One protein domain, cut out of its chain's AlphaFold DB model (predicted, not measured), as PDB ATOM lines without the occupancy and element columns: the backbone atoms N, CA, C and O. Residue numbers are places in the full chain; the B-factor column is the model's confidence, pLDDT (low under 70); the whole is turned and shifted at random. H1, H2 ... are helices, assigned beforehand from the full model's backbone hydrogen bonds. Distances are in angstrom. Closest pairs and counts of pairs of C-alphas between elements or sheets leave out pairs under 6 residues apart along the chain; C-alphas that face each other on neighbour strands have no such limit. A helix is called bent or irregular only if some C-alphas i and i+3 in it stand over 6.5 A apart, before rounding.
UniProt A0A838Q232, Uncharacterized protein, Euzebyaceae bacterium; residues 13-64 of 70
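This is residues 13 to 64 of the 70 residues of an uncharacterized protein of Euzebyaceae bacterium (UniProt A0A838Q232). Two helices, H3 and H1, cross at a steep angle while running opposite ways, and the short helix H2 sits beside them, packed on H1, so that the three centres make a triangle. From the end of H2 a long loop, residues 37 to 47, reaches out round Gly 41 and folds back to the beginning of H3; Gly 41 lies at one far end of the long axis and Asp 13, where H1 begins, at the other. The printed part has 52 residues with three named helices, in the order H1, H2, H3, and no named strand; the class is all helix. The whole is compact, with a radius of gyration of the C-alphas of 10.9 A, yet elongated in outline, with spans of 35 by 19 by 17 A.

The longest helix is H3, residues 48 to 64. It touches H1, residues 13 to 26, with its residues 53 to 60 alone. The closest C-alphas of the two are those of Val 15 and Ala 56, 5.8 A apart. Their lines stand at a steep tilt of 45 degrees, and they run opposite ways. H2, residues 30 to 36, touches H1, and their closest C-alphas are those of Glu 23 and Ser 30, 6.0 A apart. These two run the same way at a tilt of 36 degrees, only just steep. H2 and H3 are close but not clearly touching, with the C-alphas of Ser 30 and Trp 57 closest at 7.1 A. They run opposite ways at a shallow tilt of 25 degrees. In H1 and H3 every O i to N i+4 pair is within hydrogen-bond range; in H2 0 of 3 such pairs are, while 3 of 4 O i to N i+3 pairs are.

H3 measures 24.4 A from its first to its last C-alpha, from Asp 48 at (299.419, 210.824, 199.123) to Gln 64 at (296.135, 225.242, 179.714). H1 measures 20.0 A and begins at C-alpha 13, at (307.573, 221.997, 182.536). H2 measures 9.9 A and is irregular: C-alphas 31 and 34 are 7.4 A apart.

The two C-alphas farthest apart are those of Asp 13 and Gly 41, at 35.2 A, while those of the first and last printed residues, Asp 13 and Gln 64, are 12.2 A apart. The link from H1 to H2 is tight, with 3 residues, and the link from H2 to H3 is long, with 11 residues. The printed part has no cut. The mean pLDDT of the printed part is 94.5, and no printed residue is under 70.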
ATOM      1  N   ASP A  13     306.768 223.200 182.759       90.00
ATOM      2  CA  ASP A  13     307.573 221.997 182.536       90.00
ATOM      3  C   ASP A  13     307.724 221.161 183.813       90.00
ATOM      4  O   ASP A  13     307.680 219.933 183.755       90.00
ATOM      5  N   GLU A  14     307.814 221.797 184.984       91.81
ATOM      6  CA  GLU A  14     307.821 221.086 186.266       91.81
ATOM      7  C   GLU A  14     306.495 220.371 186.533       91.81
ATOM      8  O   GLU A  14     306.493 219.231 187.003       91.81
ATOM      9  N   VAL A  15     305.361 221.005 186.216       94.19
ATOM     10  CA  VAL A  15     304.040 220.370 186.346       94.19
ATOM     11  C   VAL A  15     303.919 219.194 185.387       94.19
ATOM     12  O   VAL A  15     303.494 218.116 185.805       94.19
ATOM     13  N   ARG A  16     304.330 219.366 184.125       95.25
ATOM     14  CA  ARG A  16     304.304 218.290 183.127       95.25
ATOM     15  C   ARG A  16     305.164 217.107 183.558       95.25
ATOM     16  O   ARG A  16     304.670 215.986 183.573       95.25
ATOM     17  N   ALA A  17     306.390 217.360 184.014       95.75
ATOM     18  CA  ALA A  17     307.293 216.315 184.489       95.75
ATOM     19  C   ALA A  17     306.743 215.563 185.714       95.75
ATOM     20  O   ALA A  17     306.975 214.362 185.854       95.75
ATOM     21  N   ARG A  18     306.009 216.239 186.610       95.62
ATOM     22  CA  ARG A  18     305.306 215.568 187.718       95.62
ATOM     23  C   ARG A  18     304.201 214.656 187.196       95.62
ATOM     24  O   ARG A  18     304.148 213.499 187.598       95.62
ATOM     25  N   LEU A  19     303.370 215.146 186.278       96.81
ATOM     26  CA  LEU A  19     302.311 214.348 185.658       96.81
ATOM     27  C   LEU A  19     302.870 213.138 184.897       96.81
ATOM     28  O   LEU A  19     302.361 212.038 185.079       96.81
ATOM     29  N   ASP A  20     303.965 213.293 184.150       97.50
ATOM     30  CA  ASP A  20     304.627 212.190 183.435       97.50
ATOM     31  C   ASP A  20     305.067 211.061 184.379       97.50
ATOM     32  O   ASP A  20     304.964 209.882 184.039       97.50
ATOM     33  N   ARG A  21     305.527 211.394 185.595       97.19
ATOM     34  CA  ARG A  21     305.888 210.383 186.603       97.19
ATOM     35  C   ARG A  21     304.678 209.575 187.051       97.19
ATOM     36  O   ARG A  21     304.782 208.356 187.166       97.19
ATOM     37  N   PHE A  22     303.547 210.233 187.288       97.19
ATOM     38  CA  PHE A  22     302.312 209.544 187.649       97.19
ATOM     39  C   PHE A  22     301.799 208.684 186.489       97.19
ATOM     40  O   PHE A  22     301.507 207.507 186.685       97.19
ATOM     41  N   GLU A  23     301.783 209.217 185.269       97.50
ATOM     42  CA  GLU A  23     301.365 208.467 184.080       97.50
ATOM     43  C   GLU A  23     302.236 207.231 183.847       97.50
ATOM     44  O   GLU A  23     301.717 206.148 183.581       97.50
ATOM     45  N   SER A  24     303.553 207.350 184.030       97.31
ATOM     46  CA  SER A  24     304.466 206.209 183.943       97.31
ATOM     47  C   SER A  24     304.270 205.200 185.075       97.31
ATOM     48  O   SER A  24     304.474 204.008 184.853       97.31
ATOM     49  N   ARG A  25     303.928 205.651 186.286       95.69
ATOM     50  CA  ARG A  25     303.764 204.779 187.458       95.69
ATOM     51  C   ARG A  25     302.475 203.965 187.398       95.69
ATOM     52  O   ARG A  25     302.496 202.787 187.737       95.69
ATOM     53  N   TYR A  26     301.378 204.588 186.979       94.25
ATOM     54  CA  TYR A  26     300.053 203.962 186.918       94.25
ATOM     55  C   TYR A  26     299.702 203.432 185.521       94.25
ATOM     56  O   TYR A  26     298.720 202.710 185.366       94.25
ATOM     57  N   GLY A  27     300.485 203.777 184.495       95.81
ATOM     58  CA  GLY A  27     300.291 203.304 183.124       95.81
ATOM     59  C   GLY A  27     299.070 203.895 182.418       95.81
ATOM     60  O   GLY A  27     298.628 203.348 181.408       95.81
ATOM     61  N   VAL A  28     298.505 204.993 182.930       95.19
ATOM     62  CA  VAL A  28     297.343 205.670 182.338       95.19
ATOM     63  C   VAL A  28     297.576 207.179 182.240       95.19
ATOM     64  O   VAL A  28     298.282 207.731 183.079       95.19
ATOM     65  N   PRO A  29     296.983 207.869 181.247       96.25
ATOM     66  CA  PRO A  29     297.101 209.321 181.121       96.25
ATOM     67  C   PRO A  29     296.531 210.058 182.337       96.25
ATOM     68  O   PRO A  29     295.557 209.594 182.934       96.25
ATOM     69  N   SER A  30     297.047 211.258 182.634       94.75
ATOM     70  CA  SER A  30     296.596 212.061 183.781       94.75
ATOM     71  C   SER A  30     295.091 212.320 183.764       94.75
ATOM     72  O   SER A  30     294.466 212.320 184.812       94.75
ATOM     73  N   GLU A  31     294.477 212.458 182.589       95.06
ATOM     74  CA  GLU A  31     293.025 212.645 182.438       95.06
ATOM     75  C   GLU A  31     292.187 211.488 183.003       95.06
ATOM     76  O   GLU A  31     291.029 211.692 183.360       95.06
ATOM     77  N   ARG A  32     292.765 210.284 183.081       95.12
ATOM     78  CA  ARG A  32     292.115 209.055 183.559       95.12
ATOM     79  C   ARG A  32     292.682 208.553 184.884       95.12
ATOM     80  O   ARG A  32     292.185 207.569 185.419       95.12
ATOM     81  N   LEU A  33     293.709 209.209 185.425       94.81
ATOM     82  CA  LEU A  33     294.401 208.736 186.622       94.81
ATOM     83  C   LEU A  33     293.488 208.719 187.856       94.81
ATOM     84  O   LEU A  33     293.679 207.878 188.724       94.81
ATOM     85  N   ALA A  34     292.460 209.577 187.904       93.19
ATOM     86  CA  ALA A  34     291.432 209.552 188.949       93.19
ATOM     87  C   ALA A  34     290.828 208.152 189.154       93.19
ATOM     88  O   ALA A  34     290.564 207.755 190.286       93.19
ATOM     89  N   ASP A  35     290.639 207.396 188.068       92.44
ATOM     90  CA  ASP A  35     290.068 206.051 188.117       92.44
ATOM     91  C   ASP A  35     291.050 205.030 188.708       92.44
ATOM     92  O   ASP A  35     290.623 204.044 189.300       92.44
ATOM     93  N   ALA A  36     292.360 205.275 188.596       93.12
ATOM     94  CA  ALA A  36     293.398 204.417 189.169       93.12
ATOM     95  C   ALA A  36     293.512 204.548 190.700       93.12
ATOM     96  O   ALA A  36     294.160 203.717 191.332       93.12
ATOM     97  N   PHE A  37     292.887 205.571 191.291       94.56
ATOM     98  CA  PHE A  37     292.804 205.762 192.742       94.56
ATOM     99  C   PHE A  37     291.492 205.252 193.342       94.56
ATOM    100  O   PHE A  37     291.233 205.500 194.517       94.56
ATOM    101  N   ARG A  38     290.642 204.580 192.560       95.12
ATOM    102  CA  ARG A  38     289.438 203.942 193.094       95.12
ATOM    103  C   ARG A  38     289.756 202.545 193.619       95.12
ATOM    104  O   ARG A  38     290.568 201.837 193.028       95.12
ATOM    105  N   ASP A  39     289.117 202.162 194.717       93.75
ATOM    106  CA  ASP A  39     289.163 200.789 195.216       93.75
ATOM    107  C   ASP A  39     288.239 199.852 194.413       93.75
ATOM    108  O   ASP A  39     287.548 200.266 193.477       93.75
ATOM    109  N   ASP A  40     288.205 198.573 194.793       91.81
ATOM    110  CA  ASP A  40     287.348 197.558 194.161       91.81
ATOM    111  C   ASP A  40     285.841 197.861 194.303       91.81
ATOM    112  O   ASP A  40     285.025 197.340 193.539       91.81
ATOM    113  N   GLY A  41     285.455 198.700 195.271       94.50
ATOM    114  CA  GLY A  41     284.094 199.204 195.457       94.50
ATOM    115  C   GLY A  41     283.767 200.418 194.583       94.50
ATOM    116  O   GLY A  41     282.610 200.833 194.520       94.50
ATOM    117  N   GLY A  42     284.761 200.964 193.877       93.62
ATOM    118  CA  GLY A  42     284.644 202.177 193.082       93.62
ATOM    119  C   GLY A  42     284.762 203.460 193.903       93.62
ATOM    120  O   GLY A  42     284.569 204.539 193.336       93.62
ATOM    121  N   GLU A  43     285.087 203.377 195.191       95.38
ATOM    122  CA  GLU A  43     285.252 204.539 196.059       95.38
ATOM    123  C   GLU A  43     286.637 205.148 195.880       95.38
ATOM    124  O   GLU A  43     287.629 204.449 195.678       95.38
ATOM    125  N   LEU A  44     286.706 206.477 195.923       94.00
ATOM    126  CA  LEU A  44     287.971 207.183 195.774       94.00
ATOM    127  C   LEU A  44     288.822 207.008 197.034       94.00
ATOM    128  O   LEU A  44     288.401 207.371 198.131       94.00
ATOM    129  N   VAL A  45     290.045 206.515 196.860       94.62
ATOM    130  CA  VAL A  45     291.007 206.339 197.944       94.62
ATOM    131  C   VAL A  45     291.925 207.556 198.011       94.62
ATOM    132  O   VAL A  45     292.777 207.776 197.145       94.62
ATOM    133  N   GLU A  46     291.771 208.345 199.073       92.69
ATOM    134  CA  GLU A  46     292.622 209.500 199.356       92.69
ATOM    135  C   GLU A  46     294.008 209.039 199.829       92.69
ATOM    136  O   GLU A  46     294.259 208.813 201.011       92.69
ATOM    137  N   THR A  47     294.911 208.861 198.869       94.94
ATOM    138  CA  THR A  47     296.328 208.554 199.097       94.94
ATOM    139  C   THR A  47     297.195 209.799 198.908       94.94
ATOM    140  O   THR A  47     296.771 210.764 198.269       94.94
ATOM    141  N   ASP A  48     298.438 209.762 199.394       95.50
ATOM    142  CA  ASP A  48     299.419 210.824 199.123       95.50
ATOM    143  C   ASP A  48     299.631 211.011 197.612       95.50
ATOM    144  O   ASP A  48     299.637 212.136 197.116       95.50
ATOM    145  N   ASP A  49     299.697 209.909 196.857       94.44
ATOM    146  CA  ASP A  49     299.816 209.952 195.397       94.44
ATOM    147  C   ASP A  49     298.592 210.636 194.751       94.44
ATOM    148  O   ASP A  49     298.755 211.438 193.830       94.44
ATOM    149  N   PHE A  50     297.371 210.378 195.243       95.38
ATOM    150  CA  PHE A  50     296.163 211.069 194.775       95.38
ATOM    151  C   PHE A  50     296.218 212.573 195.079       95.38
ATOM    152  O   PHE A  50     295.917 213.397 194.208       95.38
ATOM    153  N   ALA A  51     296.619 212.952 196.294       95.81
ATOM    154  CA  ALA A  51     296.731 214.351 196.694       95.81
ATOM    155  C   ALA A  51     297.771 215.102 195.842       95.81
ATOM    156  O   ALA A  51     297.498 216.191 195.330       95.81
ATOM    157  N   GLU A  52     298.942 214.505 195.620       95.69
ATOM    158  CA  GLU A  52     299.997 215.104 194.803       95.69
ATOM    159  C   GLU A  52     299.608 215.199 193.322       95.69
ATOM    160  O   GLU A  52     299.776 216.259 192.701       95.69
ATOM    161  N   TRP A  53     299.056 214.124 192.750       96.50
ATOM    162  CA  TRP A  53     298.596 214.129 191.364       96.50
ATOM    163  C   TRP A  53     297.464 215.138 191.152       96.50
ATOM    164  O   TRP A  53     297.524 215.924 190.205       96.50
ATOM    165  N   SER A  54     296.452 215.162 192.026       96.31
ATOM    166  CA  SER A  54     295.293 216.054 191.879       96.31
ATOM    167  C   SER A  54     295.701 217.530 191.921       96.31
ATOM    168  O   SER A  54     295.189 218.342 191.141       96.31
ATOM    169  N   MET A  55     296.690 217.876 192.751       95.19
ATOM    170  CA  MET A  55     297.279 219.213 192.789       95.19
ATOM    171  C   MET A  55     298.000 219.550 191.479       95.19
ATOM    172  O   MET A  55     297.716 220.584 190.870       95.19
ATOM    173  N   ALA A  56     298.894 218.674 191.008       95.44
ATOM    174  CA  ALA A  56     299.614 218.876 189.749       95.44
ATOM    175  C   ALA A  56     298.651 218.993 188.556       95.44
ATOM    176  O   ALA A  56     298.797 219.877 187.709       95.44
ATOM    177  N   TRP A  57     297.617 218.152 188.522       95.69
ATOM    178  CA  TRP A  57     296.601 218.151 187.479       95.69
ATOM    179  C   TRP A  57     295.769 219.436 187.487       95.69
ATOM    180  O   TRP A  57     295.537 220.035 186.438       95.69
ATOM    181  N   THR A  58     295.390 219.933 188.666       94.81
ATOM    182  CA  THR A  58     294.654 221.200 188.805       94.81
ATOM    183  C   THR A  58     295.458 222.393 188.287       94.81
ATOM    184  O   THR A  58     294.912 223.243 187.573       94.81
ATOM    185  N   ILE A  59     296.757 222.444 188.597       93.44
ATOM    186  CA  ILE A  59     297.665 223.492 188.109       93.44
ATOM    187  C   ILE A  59     297.810 223.397 186.587       93.44
ATOM    188  O   ILE A  59     297.658 224.401 185.891       93.44
ATOM    189  N   TRP A  60     298.024 222.192 186.051       93.44
ATOM    190  CA  TRP A  60     298.113 221.959 184.608       93.44
ATOM    191  C   TRP A  60     296.883 222.482 183.868       93.44
ATOM    192  O   TRP A  60     296.998 223.214 182.885       93.44
ATOM    193  N   ARG A  61     295.688 222.164 184.377       93.12
ATOM    194  CA  ARG A  61     294.418 222.619 183.803       93.12
ATOM    195  C   ARG A  61     294.279 224.141 183.828       93.12
ATOM    196  O   ARG A  61     293.776 224.700 182.855       93.12
ATOM    197  N   HIS A  62     294.754 224.808 184.880       90.94
ATOM    198  CA  HIS A  62     294.780 226.271 184.937       90.94
ATOM    199  C   HIS A  62     295.724 226.878 183.897       90.94
ATOM    200  O   HIS A  62     295.328 227.808 183.197       90.94
ATOM    201  N   ILE A  63     296.934 226.332 183.745       87.69
ATOM    202  CA  ILE A  63     297.899 226.819 182.748       87.69
ATOM    203  C   ILE A  63     297.328 226.667 181.333       87.69
ATOM    204  O   ILE A  63     297.350 227.613 180.547       87.69
ATOM    205  N   GLN A  64     296.744 225.507 181.021       86.19
ATOM    206  CA  GLN A  64     296.135 225.242 179.714       86.19
ATOM    207  C   GLN A  64     294.919 226.140 179.433       86.19
ATOM    208  O   GLN A  64     294.707 226.554 178.294       86.19
TER     209      GLN A  64